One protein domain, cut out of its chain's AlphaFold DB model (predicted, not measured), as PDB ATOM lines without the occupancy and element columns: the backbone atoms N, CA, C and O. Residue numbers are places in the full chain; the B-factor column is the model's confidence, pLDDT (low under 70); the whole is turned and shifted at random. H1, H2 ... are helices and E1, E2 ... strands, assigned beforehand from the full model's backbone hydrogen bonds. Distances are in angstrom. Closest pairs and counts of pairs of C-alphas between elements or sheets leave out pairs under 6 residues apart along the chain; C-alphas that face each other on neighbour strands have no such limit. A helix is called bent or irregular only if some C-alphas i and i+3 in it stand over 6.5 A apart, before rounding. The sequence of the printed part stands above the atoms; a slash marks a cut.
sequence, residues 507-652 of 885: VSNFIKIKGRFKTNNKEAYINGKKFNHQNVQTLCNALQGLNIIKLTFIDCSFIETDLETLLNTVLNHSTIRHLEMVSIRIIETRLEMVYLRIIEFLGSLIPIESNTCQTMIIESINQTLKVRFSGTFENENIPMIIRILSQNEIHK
ATOM      1  N   VAL A 507     206.628 155.258 201.200       79.44
ATOM      2  CA  VAL A 507     207.316 155.693 199.969       79.44
ATOM      3  C   VAL A 507     207.467 154.517 199.002       79.44
ATOM      4  O   VAL A 507     207.169 154.657 197.817       79.44
ATOM      5  N   SER A 508     207.864 153.339 199.489       80.88
ATOM      6  CA  SER A 508     207.961 152.119 198.679       80.88
ATOM      7  C   SER A 508     206.616 151.749 198.051       80.88
ATOM      8  O   SER A 508     206.543 151.488 196.850       80.88
ATOM      9  N   ASN A 509     205.526 151.802 198.819       82.88
ATOM     10  CA  ASN A 509     204.176 151.541 198.320       82.88
ATOM     11  C   ASN A 509     203.740 152.559 197.254       82.88
ATOM     12  O   ASN A 509     203.153 152.167 196.243       82.88
ATOM     13  N   PHE A 510     204.101 153.834 197.413       85.00
ATOM     14  CA  PHE A 510     203.850 154.867 196.406       85.00
ATOM     15  C   PHE A 510     204.680 154.663 195.124       85.00
ATOM     16  O   PHE A 510     204.183 154.829 194.010       85.00
ATOM     17  N   ILE A 511     205.933 154.220 195.246       85.19
ATOM     18  CA  ILE A 511     206.784 153.891 194.093       85.19
ATOM     19  C   ILE A 511     206.263 152.641 193.361       85.19
ATOM     20  O   ILE A 511     206.258 152.615 192.129       85.19
ATOM     21  N   LYS A 512     205.752 151.626 194.079       85.44
ATOM     22  CA  LYS A 512     205.164 150.403 193.484       85.44
ATOM     23  C   LYS A 512     204.017 150.707 192.519       85.44
ATOM     24  O   LYS A 512     203.884 150.038 191.496       85.44
ATOM     25  N   ILE A 513     203.219 151.738 192.793       87.69
ATOM     26  CA  ILE A 513     202.131 152.177 191.903       87.69
ATOM     27  C   ILE A 513     202.608 153.098 190.765       87.69
ATOM     28  O   ILE A 513     201.782 153.694 190.074       87.69
ATOM     29  N   LYS A 514     203.927 153.160 190.516       85.75
ATOM     30  CA  LYS A 514     204.608 154.059 189.567       85.75
ATOM     31  C   LYS A 514     204.507 155.543 189.933       85.75
ATOM     32  O   LYS A 514     204.662 156.400 189.062       85.75
ATOM     33  N   GLY A 515     204.267 155.849 191.204       87.12
ATOM     34  CA  GLY A 515     204.334 157.210 191.699       87.12
ATOM     35  C   GLY A 515     205.769 157.687 191.854       87.12
ATOM     36  O   GLY A 515     206.693 156.909 192.105       87.12
ATOM     37  N   ARG A 516     205.967 158.990 191.684       87.25
ATOM     38  CA  ARG A 516     207.245 159.654 191.926       87.25
ATOM     39  C   ARG A 516     207.052 160.686 193.025       87.25
ATOM     40  O   ARG A 516     206.158 161.521 192.937       87.25
ATOM     41  N   PHE A 517     207.890 160.616 194.051       85.50
ATOM     42  CA  PHE A 517     207.841 161.509 195.202       85.50
ATOM     43  C   PHE A 517     209.136 162.315 195.278       85.50
ATOM     44  O   PHE A 517     210.227 161.748 195.334       85.50
ATOM     45  N   LYS A 518     209.020 163.642 195.236       82.44
ATOM     46  CA  LYS A 518     210.130 164.571 195.441       82.44
ATOM     47  C   LYS A 518     210.167 164.952 196.914       82.44
ATOM     48  O   LYS A 518     209.369 165.769 197.363       82.44
ATOM     49  N   THR A 519     211.132 164.407 197.639       71.50
ATOM     50  CA  THR A 519     211.304 164.633 199.081       71.50
ATOM     51  C   THR A 519     211.490 166.108 199.436       71.50
ATOM     52  O   THR A 519     210.906 166.567 200.408       71.50
ATOM     53  N   ASN A 520     212.237 166.865 198.624       69.56
ATOM     54  CA  ASN A 520     212.609 168.252 198.940       69.56
ATOM     55  C   ASN A 520     211.417 169.218 198.957       69.56
ATOM     56  O   ASN A 520     211.392 170.125 199.775       69.56
ATOM     57  N   ASN A 521     210.446 169.015 198.062       73.81
ATOM     58  CA  ASN A 521     209.266 169.880 197.948       73.81
ATOM     59  C   ASN A 521     207.988 169.183 198.437       73.81
ATOM     60  O   ASN A 521     206.905 169.753 198.343       73.81
ATOM     61  N   LYS A 522     208.093 167.926 198.894       78.81
ATOM     62  CA  LYS A 522     206.956 167.085 199.301       78.81
ATOM     63  C   LYS A 522     205.874 166.987 198.218       78.81
ATOM     64  O   LYS A 522     204.676 166.950 198.500       78.81
ATOM     65  N   GLU A 523     206.320 166.942 196.965       86.69
ATOM     66  CA  GLU A 523     205.470 166.831 195.782       86.69
ATOM     67  C   GLU A 523     205.423 165.379 195.313       86.69
ATOM     68  O   GLU A 523     206.457 164.741 195.091       86.69
ATOM     69  N   ALA A 524     204.220 164.873 195.100       89.06
ATOM     70  CA  ALA A 524     203.960 163.546 194.580       89.06
ATOM     71  C   ALA A 524     203.284 163.656 193.212       89.06
ATOM     72  O   ALA A 524     202.379 164.465 193.029       89.06
ATOM     73  N   TYR A 525     203.701 162.840 192.246       92.69
ATOM     74  CA  TYR A 525     203.066 162.825 190.932       92.69
ATOM     75  C   TYR A 525     202.949 161.426 190.336       92.69
ATOM     76  O   TYR A 525     203.846 160.586 190.478       92.69
ATOM     77  N   ILE A 526     201.829 161.189 189.654       93.88
ATOM     78  CA  ILE A 526     201.513 159.953 188.936       93.88
ATOM     79  C   ILE A 526     201.044 160.328 187.532       93.88
ATOM     80  O   ILE A 526     200.183 161.188 187.374       93.88
ATOM     81  N   ASN A 527     201.620 159.688 186.514       92.12
ATOM     82  CA  ASN A 527     201.309 159.966 185.114       92.12
ATOM     83  C   ASN A 527     200.933 158.678 184.359       92.12
ATOM     84  O   ASN A 527     201.621 157.660 184.504       92.12
ATOM     85  N   GLY A 528     199.866 158.725 183.558       84.88
ATOM     86  CA  GLY A 528     199.527 157.701 182.566       84.88
ATOM     87  C   GLY A 528     199.043 156.381 183.166       84.88
ATOM     88  O   GLY A 528     199.195 155.319 182.554       84.88
ATOM     89  N   LYS A 529     198.553 156.387 184.413       86.62
ATOM     90  CA  LYS A 529     198.247 155.158 185.154       86.62
ATOM     91  C   LYS A 529     196.768 154.801 185.053       86.62
ATOM     92  O   LYS A 529     195.901 155.531 185.523       86.62
ATOM     93  N   LYS A 530     196.493 153.584 184.573       86.69
ATOM     94  CA  LYS A 530     195.192 152.928 184.766       86.69
ATOM     95  C   LYS A 530     195.126 152.337 186.183       86.69
ATOM     96  O   LYS A 530     195.872 151.395 186.498       86.69
ATOM     97  N   PHE A 531     194.319 152.927 187.062       87.19
ATOM     98  CA  PHE A 531     194.120 152.454 188.430       87.19
ATOM     99  C   PHE A 531     193.113 151.304 188.473       87.19
ATOM    100  O   PHE A 531     192.187 151.217 187.678       87.19
ATOM    101  N   ASN A 532     193.350 150.383 189.400       86.94
ATOM    102  CA  ASN A 532     192.399 149.349 189.780       86.94
ATOM    103  C   ASN A 532     192.212 149.446 191.298       86.94
ATOM    104  O   ASN A 532     193.010 150.107 191.969       86.94
ATOM    105  N   HIS A 533     191.228 148.725 191.820       87.06
ATOM    106  CA  HIS A 533     190.894 148.737 193.241       87.06
ATOM    107  C   HIS A 533     192.111 148.548 194.167       87.06
ATOM    108  O   HIS A 533     192.328 149.328 195.090       87.06
ATOM    109  N   GLN A 534     192.980 147.575 193.869       88.38
ATOM    110  CA  GLN A 534     194.173 147.299 194.677       88.38
ATOM    111  C   GLN A 534     195.180 148.460 194.668       88.38
ATOM    112  O   GLN A 534     195.771 148.789 195.698       88.38
ATOM    113  N   ASN A 535     195.385 149.088 193.506       90.00
ATOM    114  CA  ASN A 535     196.288 150.230 193.367       90.00
ATOM    115  C   ASN A 535     195.761 151.437 194.150       90.00
ATOM    116  O   ASN A 535     196.558 152.142 194.760       90.00
ATOM    117  N   VAL A 536     194.442 151.659 194.152       90.44
ATOM    118  CA  VAL A 536     193.822 152.749 194.918       90.44
ATOM    119  C   VAL A 536     193.912 152.497 196.418       90.44
ATOM    120  O   VAL A 536     194.346 153.388 197.136       90.44
ATOM    121  N   GLN A 537     193.640 151.283 196.900       90.19
ATOM    122  CA  GLN A 537     193.848 150.956 198.317       90.19
ATOM    123  C   GLN A 537     195.307 151.157 198.751       90.19
ATOM    124  O   GLN A 537     195.582 151.730 199.804       90.19
ATOM    125  N   THR A 538     196.256 150.725 197.914       88.50
ATOM    126  CA  THR A 538     197.693 150.908 198.173       88.50
ATOM    127  C   THR A 538     198.060 152.389 198.233       88.50
ATOM    128  O   THR A 538     198.819 152.799 199.110       88.50
ATOM    129  N   LEU A 539     197.499 153.195 197.328       89.50
ATOM    130  CA  LEU A 539     197.659 154.643 197.323       89.50
ATOM    131  C   LEU A 539     197.082 155.260 198.602       89.50
ATOM    132  O   LEU A 539     197.821 155.939 199.301       89.50
ATOM    133  N   CYS A 540     195.826 154.983 198.959       87.94
ATOM    134  CA  CYS A 540     195.198 155.515 200.173       87.94
ATOM    135  C   CYS A 540     196.011 155.193 201.436       87.94
ATOM    136  O   CYS A 540     196.255 156.080 202.251       87.94
ATOM    137  N   ASN A 541     196.518 153.963 201.558       82.81
ATOM    138  CA  ASN A 541     197.388 153.566 202.670       82.81
ATOM    139  C   ASN A 541     198.733 154.311 202.664       82.81
ATOM    140  O   ASN A 541     199.278 154.619 203.722       82.81
ATOM    141  N   ALA A 542     199.293 154.613 201.489       81.88
ATOM    142  CA  ALA A 542     200.489 155.445 201.389       81.88
ATOM    143  C   ALA A 542     200.195 156.898 201.806       81.88
ATOM    144  O   ALA A 542     200.961 157.472 202.575       81.88
ATOM    145  N   LEU A 543     199.071 157.471 201.366       80.19
ATOM    146  CA  LEU A 543     198.687 158.861 201.653       80.19
ATOM    147  C   LEU A 543     198.416 159.137 203.140       80.19
ATOM    148  O   LEU A 543     198.576 160.271 203.578       80.19
ATOM    149  N   GLN A 544     198.039 158.123 203.924       71.56
ATOM    150  CA  GLN A 544     197.842 158.264 205.373       71.56
ATOM    151  C   GLN A 544     199.156 158.461 206.149       71.56
ATOM    152  O   GLN A 544     199.139 159.065 207.220       71.56
ATOM    153  N   GLY A 545     200.282 157.967 205.623       66.88
ATOM    154  CA  GLY A 545     201.596 158.046 206.278       66.88
ATOM    155  C   GLY A 545     202.599 158.980 205.596       66.88
ATOM    156  O   GLY A 545     203.601 159.351 206.206       66.88
ATOM    157  N   LEU A 546     202.358 159.368 204.338       71.00
ATOM    158  CA  LEU A 546     203.214 160.303 203.612       71.00
ATOM    159  C   LEU A 546     202.834 161.754 203.888       71.00
ATOM    160  O   LEU A 546     201.672 162.151 203.839       71.00
ATOM    161  N   ASN A 547     203.869 162.560 204.084       72.00
ATOM    162  CA  ASN A 547     203.771 164.004 204.147       72.00
ATOM    163  C   ASN A 547     203.835 164.574 202.721       72.00
ATOM    164  O   ASN A 547     204.923 164.803 202.187       72.00
ATOM    165  N   ILE A 548     202.673 164.717 202.082       77.19
ATOM    166  CA  ILE A 548     202.546 165.228 200.713       77.19
ATOM    167  C   ILE A 548     201.843 166.574 200.778       77.19
ATOM    168  O   ILE A 548     200.685 166.646 201.169       77.19
ATOM    169  N   ILE A 549     202.523 167.633 200.347       78.56
ATOM    170  CA  ILE A 549     201.915 168.964 200.243       78.56
ATOM    171  C   ILE A 549     201.088 169.047 198.959       78.56
ATOM    172  O   ILE A 549     199.943 169.502 198.989       78.56
ATOM    173  N   LYS A 550     201.655 168.561 197.847       88.06
ATOM    174  CA  LYS A 550     201.041 168.596 196.519       88.06
ATOM    175  C   LYS A 550     201.036 167.213 195.870       88.06
ATOM    176  O   LYS A 550     202.095 166.608 195.709       88.06
ATOM    177  N   LEU A 551     199.860 166.734 195.475       91.44
ATOM    178  CA  LEU A 551     199.658 165.491 194.733       91.44
ATOM    179  C   LEU A 551     199.105 165.808 193.341       91.44
ATOM    180  O   LEU A 551     198.055 166.429 193.233       91.44
ATOM    181  N   THR A 552     199.781 165.352 192.288       92.94
ATOM    182  CA  THR A 552     199.360 165.589 190.900       92.94
ATOM    183  C   THR A 552     199.110 164.273 190.157       92.94
ATOM    184  O   THR A 552     199.989 163.410 190.082       92.94
ATOM    185  N   PHE A 553     197.931 164.133 189.555       92.25
ATOM    186  CA  PHE A 553     197.591 163.073 188.606       92.25
ATOM    187  C   PHE A 553     197.503 163.646 187.198       92.25
ATOM    188  O   PHE A 553     196.831 164.649 186.986       92.25
ATOM    189  N   ILE A 554     198.154 162.990 186.240       89.94
ATOM    190  CA  ILE A 554     198.126 163.365 184.821       89.94
ATOM    191  C   ILE A 554     197.764 162.126 184.006       89.94
ATOM    192  O   ILE A 554     198.332 161.057 184.248       89.94
ATOM    193  N   ASP A 555     196.817 162.239 183.076       87.31
ATOM    194  CA  ASP A 555     196.437 161.169 182.137       87.31
ATOM    195  C   ASP A 555     196.112 159.829 182.831       87.31
ATOM    196  O   ASP A 555     196.500 158.742 182.391       87.31
ATOM    197  N   CYS A 556     195.449 159.888 183.989       88.94
ATOM    198  CA  CYS A 556     195.117 158.707 184.790       88.94
ATOM    199  C   CYS A 556     193.663 158.269 184.578       88.94
ATOM    200  O   CYS A 556     192.796 159.078 184.257       88.94
ATOM    201  N   SER A 557     193.378 156.982 184.793       87.56
ATOM    202  CA  SER A 557     192.007 156.461 184.728       87.56
ATOM    203  C   SER A 557     191.595 155.768 186.018       87.56
ATOM    204  O   SER A 557     192.347 154.926 186.523       87.56
ATOM    205  N   PHE A 558     190.386 156.049 186.493       86.75
ATOM    206  CA  PHE A 558     189.830 155.480 187.719       86.75
ATOM    207  C   PHE A 558     188.463 154.846 187.466       86.75
ATOM    208  O   PHE A 558     187.689 155.322 186.640       86.75
ATOM    209  N   ILE A 559     188.166 153.780 188.211       85.12
ATOM    210  CA  ILE A 559     186.780 153.347 188.404       85.12
ATOM    211  C   ILE A 559     186.121 154.377 189.319       85.12
ATOM    212  O   ILE A 559     186.745 154.819 190.283       85.12
ATOM    213  N   GLU A 560     184.876 154.731 189.037       81.44
ATOM    214  CA  GLU A 560     184.102 155.707 189.804       81.44
ATOM    215  C   GLU A 560     184.165 155.495 191.329       81.44
ATOM    216  O   GLU A 560     184.600 156.383 192.058       81.44
ATOM    217  N   THR A 561     183.850 154.292 191.814       85.25
ATOM    218  CA  THR A 561     183.867 153.969 193.254       85.25
ATOM    219  C   THR A 561     185.266 154.016 193.882       85.25
ATOM    220  O   THR A 561     185.433 154.322 195.066       85.25
ATOM    221  N   ASP A 562     186.304 153.737 193.091       89.00
ATOM    222  CA  ASP A 562     187.692 153.841 193.539       89.00
ATOM    223  C   ASP A 562     188.116 155.316 193.640       89.00
ATOM    224  O   ASP A 562     188.793 155.708 194.593       89.00
ATOM    225  N   LEU A 563     187.690 156.153 192.690       86.50
ATOM    226  CA  LEU A 563     187.915 157.596 192.739       86.50
ATOM    227  C   LEU A 563     187.227 158.225 193.957       86.50
ATOM    228  O   LEU A 563     187.839 159.046 194.633       86.50
ATOM    229  N   GLU A 564     186.006 157.801 194.285       85.25
ATOM    230  CA  GLU A 564     185.304 158.239 195.499       85.25
ATOM    231  C   GLU A 564     186.075 157.877 196.770       85.25
ATOM    232  O   GLU A 564     186.249 158.706 197.661       85.25
ATOM    233  N   THR A 565     186.605 156.655 196.834       89.06
ATOM    234  CA  THR A 565     187.425 156.207 197.969       89.06
ATOM    235  C   THR A 565     188.690 157.059 198.112       89.06
ATOM    236  O   THR A 565     189.084 157.424 199.227       89.06
ATOM    237  N   LEU A 566     189.327 157.399 196.986       90.12
ATOM    238  CA  LEU A 566     190.500 158.267 196.959       90.12
ATOM    239  C   LEU A 566     190.155 159.684 197.428       90.12
ATOM    240  O   LEU A 566     190.833 160.190 198.318       90.12
ATOM    241  N   LEU A 567     189.112 160.303 196.873       87.75
ATOM    242  CA  LEU A 567     188.692 161.660 197.231       87.75
ATOM    243  C   LEU A 567     188.321 161.755 198.711       87.75
ATOM    244  O   LEU A 567     188.841 162.632 199.394       87.75
ATOM    245  N   ASN A 568     187.552 160.802 199.242       85.75
ATOM    246  CA  ASN A 568     187.253 160.743 200.674       85.75
ATOM    247  C   ASN A 568     188.533 160.646 201.525       85.75
ATOM    248  O   ASN A 568     188.681 161.333 202.534       85.75
ATOM    249  N   THR A 569     189.503 159.830 201.099       85.06
ATOM    250  CA  THR A 569     190.789 159.721 201.802       85.06
ATOM    251  C   THR A 569     191.556 161.041 201.770       85.06
ATOM    252  O   THR A 569     192.078 161.464 202.799       85.06
ATOM    253  N   VAL A 570     191.626 161.695 200.609       85.06
ATOM    254  CA  VAL A 570     192.339 162.966 200.440       85.06
ATOM    255  C   VAL A 570     191.688 164.060 201.286       85.06
ATOM    256  O   VAL A 570     192.387 164.698 202.070       85.06
ATOM    257  N   LEU A 571     190.368 164.224 201.169       81.31
ATOM    258  CA  LEU A 571     189.599 165.285 201.818       81.31
ATOM    259  C   LEU A 571     189.530 165.117 203.336       81.31
ATOM    260  O   LEU A 571     189.693 166.101 204.047       81.31
ATOM    261  N   ASN A 572     189.309 163.894 203.833       78.44
ATOM    262  CA  ASN A 572     188.958 163.673 205.240       78.44
ATOM    263  C   ASN A 572     190.067 162.993 206.066       78.44
ATOM    264  O   ASN A 572     190.071 163.077 207.297       78.44
ATOM    265  N   HIS A 573     191.036 162.327 205.424       75.62
ATOM    266  CA  HIS A 573     191.986 161.435 206.109       75.62
ATOM    267  C   HIS A 573     193.459 161.614 205.715       75.62
ATOM    268  O   HIS A 573     194.295 160.812 206.136       75.62
ATOM    269  N   SER A 574     193.805 162.649 204.947       74.38
ATOM    270  CA  SER A 574     195.180 162.894 204.497       74.38
ATOM    271  C   SER A 574     195.742 164.231 204.993       74.38
ATOM    272  O   SER A 574     195.066 164.999 205.681       74.38
ATOM    273  N   THR A 575     197.013 164.491 204.675       72.00
ATOM    274  CA  THR A 575     197.690 165.780 204.911       72.00
ATOM    275  C   THR A 575     197.834 166.620 203.637       72.00
ATOM    276  O   THR A 575     198.463 167.679 203.667       72.00
ATOM    277  N   ILE A 576     197.245 166.160 202.528       79.81
ATOM    278  CA  ILE A 576     197.352 166.807 201.222       79.81
ATOM    279  C   ILE A 576     196.677 168.171 201.275       79.81
ATOM    280  O   ILE A 576     195.528 168.296 201.695       79.81
ATOM    281  N   ARG A 577     197.410 169.195 200.831       79.69
ATOM    282  CA  ARG A 577     196.915 170.574 200.746       79.69
ATOM    283  C   ARG A 577     196.529 170.978 199.343       79.69
ATOM    284  O   ARG A 577     195.737 171.892 199.188       79.69
ATOM    285  N   HIS A 578     197.117 170.338 198.340       88.19
ATOM    286  CA  HIS A 578     196.864 170.630 196.941       88.19
ATOM    287  C   HIS A 578     196.795 169.317 196.163       88.19
ATOM    288  O   HIS A 578     197.789 168.597 196.047       88.19
ATOM    289  N   LEU A 579     195.621 169.001 195.633       90.56
ATOM    290  CA  LEU A 579     195.401 167.913 194.692       90.56
ATOM    291  C   LEU A 579     195.143 168.516 193.313       90.56
ATOM    292  O   LEU A 579     194.203 169.283 193.133       90.56
ATOM    293  N   GLU A 580     195.961 168.134 192.344       91.19
ATOM    294  CA  GLU A 580     195.827 168.528 190.947       91.19
ATOM    295  C   GLU A 580     195.531 167.287 190.106       91.19
ATOM    296  O   GLU A 580     196.251 166.289 190.160       91.19
ATOM    297  N   MET A 581     194.449 167.329 189.343       87.50
ATOM    298  CA  MET A 581     193.980 166.228 188.512       87.50
ATOM    299  C   MET A 581     193.810 166.738 187.089       87.50
ATOM    300  O   MET A 581     192.937 167.558 186.839       87.50
ATOM    301  N   VAL A 582     194.651 166.269 186.169       86.81
ATOM    302  CA  VAL A 582     194.698 166.716 184.771       86.81
ATOM    303  C   VAL A 582     194.414 165.523 183.862       86.81
ATOM    304  O   VAL A 582     195.055 164.476 183.985       86.81
ATOM    305  N   SER A 583     193.457 165.683 182.950       82.56
ATOM    306  CA  SER A 583     193.062 164.691 181.946       82.56
ATOM    307  C   SER A 583     192.720 163.329 182.564       82.56
ATOM    308  O   SER A 583     193.315 162.299 182.245       82.56
ATOM    309  N   ILE A 584     191.759 163.315 183.491       83.31
ATOM    310  CA  ILE A 584     191.343 162.106 184.209       83.31
ATOM    311  C   ILE A 584     190.149 161.452 183.534       83.31
ATOM    312  O   ILE A 584     189.097 162.066 183.402       83.31
ATOM    313  N   ARG A 585     190.276 160.169 183.189       82.31
ATOM    314  CA  ARG A 585     189.169 159.366 182.655       82.31
ATOM    315  C   ARG A 585     188.450 158.606 183.769       82.31
ATOM    316  O   ARG A 585     189.088 157.840 184.499       82.31
ATOM    317  N   ILE A 586     187.135 158.766 183.863       77.94
ATOM    318  CA  ILE A 586     186.283 158.049 184.819       77.94
ATOM    319  C   ILE A 586     185.584 156.898 184.092       77.94
ATOM    320  O   ILE A 586     185.139 157.058 182.960       77.94
ATOM    321  N   ILE A 587     185.539 155.726 184.723       77.69
ATOM    322  CA  ILE A 587     184.891 154.523 184.188       77.69
ATOM    323  C   ILE A 587     183.734 154.155 185.122       77.69
ATOM    324  O   ILE A 587     183.980 153.842 186.293       77.69
ATOM    325  N   GLU A 588     182.500 154.182 184.616       66.75
ATOM    326  CA  GLU A 588     181.273 154.017 185.417       66.75
ATOM    327  C   GLU A 588     181.032 152.552 185.799       66.75
ATOM    328  O   GLU A 588     180.577 152.241 186.899       66.75
ATOM    329  N   THR A 589     181.393 151.596 184.928       61.88
ATOM    330  CA  THR A 589     181.186 150.165 185.220       61.88
ATOM    331  C   THR A 589     182.411 149.288 184.954       61.88
ATOM    332  O   THR A 589     183.201 149.490 184.033       61.88
ATOM    333  N   ARG A 590     182.559 148.204 185.733       55.19
ATOM    334  CA  ARG A 590     183.584 147.172 185.461       55.19
ATOM    335  C   ARG A 590     183.418 146.526 184.078       55.19
ATOM    336  O   ARG A 590     184.413 146.084 183.505       55.19
ATOM    337  N   LEU A 591     182.188 146.469 183.560       50.84
ATOM    338  CA  LEU A 591     181.866 145.944 182.228       50.84
ATOM    339  C   LEU A 591     182.428 146.839 181.121       50.84
ATOM    340  O   LEU A 591     183.001 146.326 180.164       50.84
ATOM    341  N   GLU A 592     182.365 148.155 181.297       56.03
ATOM    342  CA  GLU A 592     182.958 149.133 180.386       56.03
ATOM    343  C   GLU A 592     184.486 148.988 180.303       56.03
ATOM    344  O   GLU A 592     185.059 149.048 179.222       56.03
ATOM    345  N   MET A 593     185.161 148.653 181.409       53.25
ATOM    346  CA  MET A 593     186.594 148.315 181.396       53.25
ATOM    347  C   MET A 593     186.917 147.076 180.544       53.25
ATOM    348  O   MET A 593     187.941 147.039 179.859       53.25
ATOM    349  N   VAL A 594     186.077 146.039 180.616       51.78
ATOM    350  CA  VAL A 594     186.226 144.823 179.799       51.78
ATOM    351  C   VAL A 594     185.951 145.150 178.334       51.78
ATOM    352  O   VAL A 594     186.713 144.738 177.464       51.78
ATOM    353  N   TYR A 595     184.927 145.959 178.070       54.16
ATOM    354  CA  TYR A 595     184.560 146.428 176.739       54.16
ATOM    355  C   TYR A 595     185.656 147.299 176.101       54.16
ATOM    356  O   TYR A 595     186.049 147.047 174.967       54.16
ATOM    357  N   LEU A 596     186.257 148.231 176.851       54.66
ATOM    358  CA  LEU A 596     187.404 149.041 176.420       54.66
ATOM    359  C   LEU A 596     188.631 148.182 176.096       54.66
ATOM    360  O   LEU A 596     189.311 148.442 175.109       54.66
ATOM    361  N   ARG A 597     188.904 147.130 176.882       53.88
ATOM    362  CA  ARG A 597     189.977 146.166 176.567       53.88
ATOM    363  C   ARG A 597     189.690 145.380 175.293       53.88
ATOM    364  O   ARG A 597     190.620 145.090 174.549       53.88
ATOM    365  N   ILE A 598     188.428 145.034 175.050       54.16
ATOM    366  CA  ILE A 598     187.997 144.361 173.822       54.16
ATOM    367  C   ILE A 598     188.139 145.308 172.621       54.16
ATOM    368  O   ILE A 598     188.641 144.880 171.590       54.16
ATOM    369  N   ILE A 599     187.792 146.592 172.747       55.47
ATOM    370  CA  ILE A 599     187.979 147.592 171.679       55.47
ATOM    371  C   ILE A 599     189.465 147.863 171.408       55.47
ATOM    372  O   ILE A 599     189.867 147.850 170.245       55.47
ATOM    373  N   GLU A 600     190.292 148.037 172.450       53.91
ATOM    374  CA  GLU A 600     191.757 148.163 172.319       53.91
ATOM    375  C   GLU A 600     192.363 146.925 171.628       53.91
ATOM    376  O   GLU A 600     193.284 147.055 170.826       53.91
ATOM    377  N   PHE A 601     191.820 145.730 171.888       50.59
ATOM    378  CA  PHE A 601     192.224 144.479 171.238       50.59
ATOM    379  C   PHE A 601     191.727 144.356 169.786       50.59
ATOM    380  O   PHE A 601     192.426 143.791 168.947       50.59
ATOM    381  N   LEU A 602     190.540 144.882 169.474       45.59
ATOM    382  CA  LEU A 602     189.914 144.808 168.146       45.59
ATOM    383  C   LEU A 602     190.287 145.977 167.215       45.59
ATOM    384  O   LEU A 602     189.880 145.972 166.056       45.59
ATOM    385  N   GLY A 603     191.060 146.964 167.685       42.62
ATOM    386  CA  GLY A 603     191.599 148.052 166.859       42.62
ATOM    387  C   GLY A 603     190.548 149.008 166.278       42.62
ATOM    388  O   GLY A 603     190.790 149.615 165.237       42.62
ATOM    389  N   SER A 604     189.376 149.132 166.908       43.44
ATOM    390  CA  SER A 604     188.280 149.973 166.405       43.44
ATOM    391  C   SER A 604     188.407 151.432 166.886       43.44
ATOM    392  O   SER A 604     188.601 151.702 168.070       43.44
ATOM    393  N   LEU A 605     188.309 152.372 165.936       39.66
ATOM    394  CA  LEU A 605     188.344 153.834 166.110       39.66
ATOM    395  C   LEU A 605     186.921 154.398 166.290       39.66
ATOM    396  O   LEU A 605     186.460 155.196 165.476       39.66
ATOM    397  N   ILE A 606     186.194 153.968 167.320       41.22
ATOM    398  CA  ILE A 606     184.961 154.663 167.721       41.22
ATOM    399  C   ILE A 606     185.319 155.558 168.918       41.22
ATOM    400  O   ILE A 606     185.737 155.020 169.946       41.22
ATOM    401  N   PRO A 607     185.208 156.898 168.817       40.56
ATOM    402  CA  PRO A 607     185.368 157.767 169.971       40.56
ATOM    403  C   PRO A 607     184.163 157.547 170.882       40.56
ATOM    404  O   PRO A 607     183.036 157.884 170.530       40.56
ATOM    405  N   ILE A 608     184.397 156.916 172.028       44.06
ATOM    406  CA  ILE A 608     183.425 156.882 173.118       44.06
ATOM    407  C   ILE A 608     183.504 158.256 173.781       44.06
ATOM    408  O   ILE A 608     184.613 158.714 174.069       44.06
ATOM    409  N   GLU A 609     182.357 158.901 174.001       44.94
ATOM    410  CA  GLU A 609     182.214 160.050 174.904       44.94
ATOM    411  C   GLU A 609     182.671 159.598 176.296       44.94
ATOM    412  O   GLU A 609     181.920 159.016 177.074       44.94
ATOM    413  N   SER A 610     183.972 159.698 176.558       51.81
ATOM    414  CA  SER A 610     184.545 159.282 177.826       51.81
ATOM    415  C   SER A 610     184.407 160.445 178.788       51.81
ATOM    416  O   SER A 610     185.051 161.459 178.536       51.81
ATOM    417  N   ASN A 611     183.654 160.269 179.881       59.09
ATOM    418  CA  ASN A 611     183.599 161.213 181.001       59.09
ATOM    419  C   ASN A 611     185.031 161.554 181.435       59.09
ATOM    420  O   ASN A 611     185.708 160.764 182.114       59.09
ATOM    421  N   THR A 612     185.524 162.703 180.973       64.19
ATOM    422  CA  THR A 612     186.911 163.119 181.174       64.19
ATOM    423  C   THR A 612     186.960 164.440 181.905       64.19
ATOM    424  O   THR A 612     186.499 165.470 181.430       64.19
ATOM    425  N   CYS A 613     187.578 164.423 183.081       70.12
ATOM    426  CA  CYS A 613     187.877 165.646 183.796       70.12
ATOM    427  C   CYS A 613     189.145 166.271 183.204       70.12
ATOM    428  O   CYS A 613     190.231 165.693 183.315       70.12
ATOM    429  N   GLN A 614     189.013 167.436 182.564       74.25
ATOM    430  CA  GLN A 614     190.131 168.110 181.898       74.25
ATOM    431  C   GLN A 614     191.174 168.617 182.894       74.25
ATOM    432  O   GLN A 614     192.342 168.249 182.807       74.25
ATOM    433  N   THR A 615     190.788 169.463 183.847       80.12
ATOM    434  CA  THR A 615     191.673 169.880 184.937       80.12
ATOM    435  C   THR A 615     190.859 170.315 186.142       80.12
ATOM    436  O   THR A 615     189.972 171.163 186.041       80.12
ATOM    437  N   MET A 616     191.221 169.765 187.292       84.12
ATOM    438  CA  MET A 616     190.659 170.094 188.589       84.12
ATOM    439  C   MET A 616     191.778 170.331 189.592       84.12
ATOM    440  O   MET A 616     192.756 169.582 189.656       84.12
ATOM    441  N   ILE A 617     191.589 171.357 190.410       85.62
ATOM    442  CA  ILE A 617     192.449 171.697 191.529       85.62
ATOM    443  C   ILE A 617     191.587 171.741 192.792       85.62
ATOM    444  O   ILE A 617     190.617 172.496 192.874       85.62
ATOM    445  N   ILE A 618     191.961 170.936 193.783       87.81
ATOM    446  CA  ILE A 618     191.401 170.974 195.132       87.81
ATOM    447  C   ILE A 618     192.498 171.456 196.071       87.81
ATOM    448  O   ILE A 618     193.562 170.841 196.147       87.81
ATOM    449  N   GLU A 619     192.235 172.530 196.803       86.19
ATOM    450  CA  GLU A 619     193.127 173.037 197.837       86.19
ATOM    451  C   GLU A 619     192.430 172.981 199.196       86.19
ATOM    452  O   GLU A 619     191.347 173.531 199.374       86.19
ATOM    453  N   SER A 620     193.047 172.318 200.165       80.25
ATOM    454  CA  SER A 620     192.531 172.164 201.526       80.25
ATOM    455  C   SER A 620     193.519 172.754 202.520       80.25
ATOM    456  O   SER A 620     194.648 172.279 202.667       80.25
ATOM    457  N   ILE A 621     193.097 173.812 203.212       74.31
ATOM    458  CA  ILE A 621     193.903 174.502 204.222       74.31
ATOM    459  C   ILE A 621     193.024 174.797 205.442       74.31
ATOM    460  O   ILE A 621     192.071 175.573 205.370       74.31
ATOM    461  N   ASN A 622     193.364 174.191 206.583       74.06
ATOM    462  CA  ASN A 622     192.597 174.233 207.836       74.06
ATOM    463  C   ASN A 622     191.113 173.876 207.629       74.06
ATOM    464  O   ASN A 622     190.790 172.741 207.295       74.06
ATOM    465  N   GLN A 623     190.201 174.830 207.845       76.75
ATOM    466  CA  GLN A 623     188.760 174.680 207.650       76.75
ATOM    467  C   GLN A 623     188.313 175.045 206.229       76.75
ATOM    468  O   GLN A 623     187.126 174.918 205.935       76.75
ATOM    469  N   THR A 624     189.221 175.519 205.367       81.19
ATOM    470  CA  THR A 624     188.909 175.975 204.008       81.19
ATOM    471  C   THR A 624     189.128 174.859 202.997       81.19
ATOM    472  O   THR A 624     190.244 174.364 202.853       81.19
ATOM    473  N   LEU A 625     188.073 174.518 202.263       86.62
ATOM    474  CA  LEU A 625     188.132 173.729 201.042       86.62
ATOM    475  C   LEU A 625     187.932 174.666 199.858       86.62
ATOM    476  O   LEU A 625     186.908 175.338 199.754       86.62
ATOM    477  N   LYS A 626     188.900 174.702 198.956       87.69
ATOM    478  CA  LYS A 626     188.853 175.468 197.721       87.69
ATOM    479  C   LYS A 626     188.847 174.508 196.548       87.69
ATOM    480  O   LYS A 626     189.695 173.626 196.460       87.69
ATOM    481  N   VAL A 627     187.902 174.690 195.640       84.88
ATOM    482  CA  VAL A 627     187.762 173.836 194.456       84.88
ATOM    483  C   VAL A 627     187.750 174.726 193.217       84.88
ATOM    484  O   VAL A 627     187.062 175.751 193.200       84.88
ATOM    485  N   ARG A 628     188.565 174.391 192.214       82.44
ATOM    486  CA  ARG A 628     188.684 175.113 190.939       82.44
ATOM    487  C   ARG A 628     188.776 174.135 189.778       82.44
ATOM    488  O   ARG A 628     189.473 173.127 189.881       82.44
ATOM    489  N   PHE A 629     188.153 174.478 188.659       74.75
ATOM    490  CA  PHE A 629     188.316 173.773 187.388       74.75
ATOM    491  C   PHE A 629     188.905 174.739 186.358       74.75
ATOM    492  O   PHE A 629     188.592 175.928 186.375       74.75
ATOM    493  N   SER A 630     189.795 174.266 185.483       59.94
ATOM    494  CA  SER A 630     190.345 175.098 184.402       59.94
ATOM    495  C   SER A 630     189.951 174.545 183.039       59.94
ATOM    496  O   SER A 630     190.261 173.395 182.739       59.94
ATOM    497  N   GLY A 631     189.306 175.372 182.218       53.38
ATOM    498  CA  GLY A 631     188.887 175.038 180.854       53.38
ATOM    499  C   GLY A 631     187.565 175.712 180.481       53.38
ATOM    500  O   GLY A 631     186.857 176.225 181.350       53.38
ATOM    501  N   THR A 632     187.222 175.726 179.190       45.78
ATOM    502  CA  THR A 632     185.840 175.977 178.755       45.78
ATOM    503  C   THR A 632     184.974 174.874 179.342       45.78
ATOM    504  O   THR A 632     185.193 173.702 179.053       45.78
ATOM    505  N   PHE A 633     184.058 175.249 180.228       50.84
ATOM    506  CA  PHE A 633     183.270 174.323 181.024       50.84
ATOM    507  C   PHE A 633     182.427 173.394 180.133       50.84
ATOM    508  O   PHE A 633     181.417 173.807 179.568       50.84
ATOM    509  N   GLU A 634     182.851 172.139 179.989       52.75
ATOM    510  CA  GLU A 634     182.026 171.060 179.445       52.75
ATOM    511  C   GLU A 634     181.127 170.531 180.576       52.75
ATOM    512  O   GLU A 634     181.593 170.333 181.703       52.75
ATOM    513  N   ASN A 635     179.835 170.306 180.289       56.47
ATOM    514  CA  ASN A 635     178.811 169.846 181.248       56.47
ATOM    515  C   ASN A 635     179.219 168.590 182.057       56.47
ATOM    516  O   ASN A 635     178.648 168.320 183.112       56.47
ATOM    517  N   GLU A 636     180.221 167.846 181.589       56.50
ATOM    518  CA  GLU A 636     180.734 166.601 182.168       56.50
ATOM    519  C   GLU A 636     181.404 166.764 183.551       56.50
ATOM    520  O   GLU A 636     181.524 165.787 184.291       56.50
ATOM    521  N   ASN A 637     181.809 167.976 183.962       62.88
ATOM    522  CA  ASN A 637     182.523 168.188 185.238       62.88
ATOM    523  C   ASN A 637     181.613 168.416 186.465       62.88
ATOM    524  O   ASN A 637     182.058 168.222 187.602       62.88
ATOM    525  N   ILE A 638     180.339 168.790 186.269       67.44
ATOM    526  CA  ILE A 638     179.385 169.082 187.361       67.44
ATOM    527  C   ILE A 638     179.217 167.904 188.335       67.44
ATOM    528  O   ILE A 638     179.329 168.125 189.545       67.44
ATOM    529  N   PRO A 639     179.025 166.646 187.880       69.94
ATOM    530  CA  PRO A 639     178.907 165.510 188.791       69.94
ATOM    531  C   PRO A 639     180.125 165.356 189.704       69.94
ATOM    532  O   PRO A 639     179.979 164.982 190.865       69.94
ATOM    533  N   MET A 640     181.325 165.674 189.211       71.50
ATOM    534  CA  MET A 640     182.565 165.555 189.974       71.50
ATOM    535  C   MET A 640     182.676 166.640 191.051       71.50
ATOM    536  O   MET A 640     183.042 166.332 192.186       71.50
ATOM    537  N   ILE A 641     182.276 167.877 190.734       73.62
ATOM    538  CA  ILE A 641     182.164 168.968 191.714       73.62
ATOM    539  C   ILE A 641     181.188 168.590 192.827       73.62
ATOM    540  O   ILE A 641     181.536 168.660 194.005       73.62
ATOM    541  N   ILE A 642     179.986 168.143 192.455       72.69
ATOM    542  CA  ILE A 642     178.948 167.755 193.418       72.69
ATOM    543  C   ILE A 642     179.454 166.642 194.334       72.69
ATOM    544  O   ILE A 642     179.200 166.690 195.536       72.69
ATOM    545  N   ARG A 643     180.192 165.660 193.796       75.50
ATOM    546  CA  ARG A 643     180.779 164.562 194.580       75.50
ATOM    547  C   ARG A 643     181.779 165.066 195.607       75.50
ATOM    548  O   ARG A 643     181.616 164.754 196.782       75.50
ATOM    549  N   ILE A 644     182.766 165.853 195.178       79.00
ATOM    550  CA  ILE A 644     183.817 166.404 196.052       79.00
ATOM    551  C   ILE A 644     183.199 167.174 197.200       79.00
ATOM    552  O   ILE A 644     183.536 166.938 198.358       79.00
ATOM    553  N   LEU A 645     182.280 168.074 196.860       77.94
ATOM    554  CA  LEU A 645     181.566 168.849 197.848       77.94
ATOM    555  C   LEU A 645     180.806 167.894 198.766       77.94
ATOM    556  O   LEU A 645     181.131 167.866 199.939       77.94
ATOM    557  N   SER A 646     179.957 166.995 198.254       77.88
ATOM    558  CA  SER A 646     179.154 166.076 199.082       77.88
ATOM    559  C   SER A 646     179.939 165.156 200.028       77.88
ATOM    560  O   SER A 646     179.381 164.717 201.029       77.88
ATOM    561  N   GLN A 647     181.207 164.862 199.727       79.31
ATOM    562  CA  GLN A 647     182.091 164.036 200.559       79.31
ATOM    563  C   GLN A 647     182.862 164.844 201.608       79.31
ATOM    564  O   GLN A 647     183.542 164.264 202.451       79.31
ATOM    565  N   ASN A 648     182.804 166.173 201.565       80.81
ATOM    566  CA  ASN A 648     183.470 167.017 202.541       80.81
ATOM    567  C   ASN A 648     182.766 166.947 203.906       80.81
ATOM    568  O   ASN A 648     181.665 167.478 204.075       80.81
ATOM    569  N   GLU A 649     183.441 166.356 204.892       77.31
ATOM    570  CA  GLU A 649     182.939 166.238 206.268       77.31
ATOM    571  C   GLU A 649     183.621 167.219 207.235       77.31
ATOM    572  O   GLU A 649     183.041 167.595 208.254       77.31
ATOM    573  N   ILE A 650     184.855 167.639 206.924       75.12
ATOM    574  CA  ILE A 650     185.715 168.351 207.879       75.12
ATOM    575  C   ILE A 650     185.820 169.860 207.632       75.12
ATOM    576  O   ILE A 650     186.022 170.602 208.592       75.12
ATOM    577  N   HIS A 651     185.698 170.330 206.384       80.88
ATOM    578  CA  HIS A 651     185.901 171.742 206.045       80.88
ATOM    579  C   HIS A 651     184.589 172.518 206.164       80.88
ATOM    580  O   HIS A 651     183.597 172.185 205.516       80.88
ATOM    581  N   LYS A 652     184.583 173.581 206.967       80.69
ATOM    582  CA  LYS A 652     183.396 174.426 207.203       80.69
ATOM    583  C   LYS A 652     183.362 175.707 206.388       80.69
ATOM    584  O   LYS A 652     182.363 176.428 206.411       80.69
TER     585      LYS A 652
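This is residues 507 to 652 of the 885 residues of a protein of Rotaria sp. Silwood2 (UniProt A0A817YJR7). A twisted sheet of seven strands makes a wall, with H3 and H5 over one side of it, H2 beside H3, and H1 beside H2 at the E1 end of the sheet. At one end of the wall H4 leads out as an arm, of which residues 597 to 607 stick out free of the body, 597 to 602 of them in H4. The printed part has 146 residues, with five named helices and seven named strands in the order H1 E1 E2 H2 E3 E4 H3 E5 H4 E6 E7 H5; the class is mixed, helices and strands. The sheet is mixed and branched at E5, with parallel pairs among E2, E3, E4 and E5 and antiparallel pairs E1 with E2, E5 with E6 and E6 with E7. The whole is compact, with a radius of gyration of the C-alphas of 15.5 A and spans of 47 by 35 by 23 A.

The longest strands are E5, residues 578 to 587, 23.8 A, and E6, residues 612 to 621, 26.6 A. E5 bends by 78 degrees at residue 583, and E6 bends by 57 degrees at residue 615. The other strands are E1, residues 516 to 518, E2, residues 523 to 527, E3, residues 550 to 554, E4, residues 557 to 559, and E7, residues 624 to 629, 16.8 A. H1 is residues 507 to 512, and C-alpha 507 is at (207.316, 155.693, 199.969). H2 is residues 533 to 545, 19.3 A; H3 is residues 560 to 573, 19.0 A; H4 is residues 590 to 602, 18.6 A, ending with C-alpha 602 at (189.914, 144.808, 168.146). H5 is residues 635 to 646, 18.2 A, with C-alpha 646 at (179.154, 166.076, 199.082); it is only just irregular, C-alphas 636 and 639 being 7.0 A apart.

E3 and E4 lie on one side of E5, beside residues 578 to 583 and 584 to 587, and E6 lies on the other side. E3 and E5 are parallel, with N 553 and O 580 2.8 A apart; E4 and E5 are parallel, with N 587 and O 558 2.9 A apart. E5 and E6 are antiparallel, with N 581 and O 616 2.8 A apart. E6 and E7 form a hairpin, with N 619 and O 626 2.8 A apart. E2 is parallel to E3, with N 526 and O 552 2.9 A apart, and E1 and E2 form a hairpin, with N 516 and O 525 2.9 A apart. E2, H2, E3 and E4, H3, E5 are strand-helix-strand units, each two parallel neighbour strands with a helix between, and both crossovers are right-handed. H3 is on the sheet at a height of 8.3 A, only just over E5 and E6 with 3 C-alphas on each, and runs along the strands, at 8 degrees to E5 on the local plane. H5 is on the sheet at a height of 7.1 A, only just over E6 with 3 C-alphas, and only just along the strands, at 28 degrees to E6 on the local plane. H3 and H5 are close but not clearly touching, at a steep tilt of 42 degrees, the closest C-alphas being those of Leu 567 and Ile 644, 6.9 A apart. H2 touches H3 at a shallow tilt of 7 degrees, the same way, the closest C-alphas being those of His 533 and Asp 562, 6.0 A apart. With residues 538 to 542 alone, H2 touches H1 at a shallow tilt of 14 degrees, opposite ways, the closest C-alphas being those of Phe 510 and Ala 542, 6.0 A apart. H1 and H2 only graze the sheet; H4 is only just on it, with 5 pairs of C-alphas within 10 A, grazes it with residues 590 to 596, and touches no helix. Every O i to N i+4 pair is within hydrogen-bond range in H1, H3 and H4, against 8 of 9 in H2 and 6 of 8 in H5.

The C-alphas farthest apart, those of Leu 602 and Gln 623, are 49.5 A apart. Without residues 597 to 607 the body spans 40 by 34 by 24 A. The printed part has no cut; the link from H4 to E6 is short, with 9 residues, and the other links are tight. The mean pLDDT of the printed part is 75.7, and 37 residues are under 70, namely 520, 545, 588 to 612 and 630 to 639.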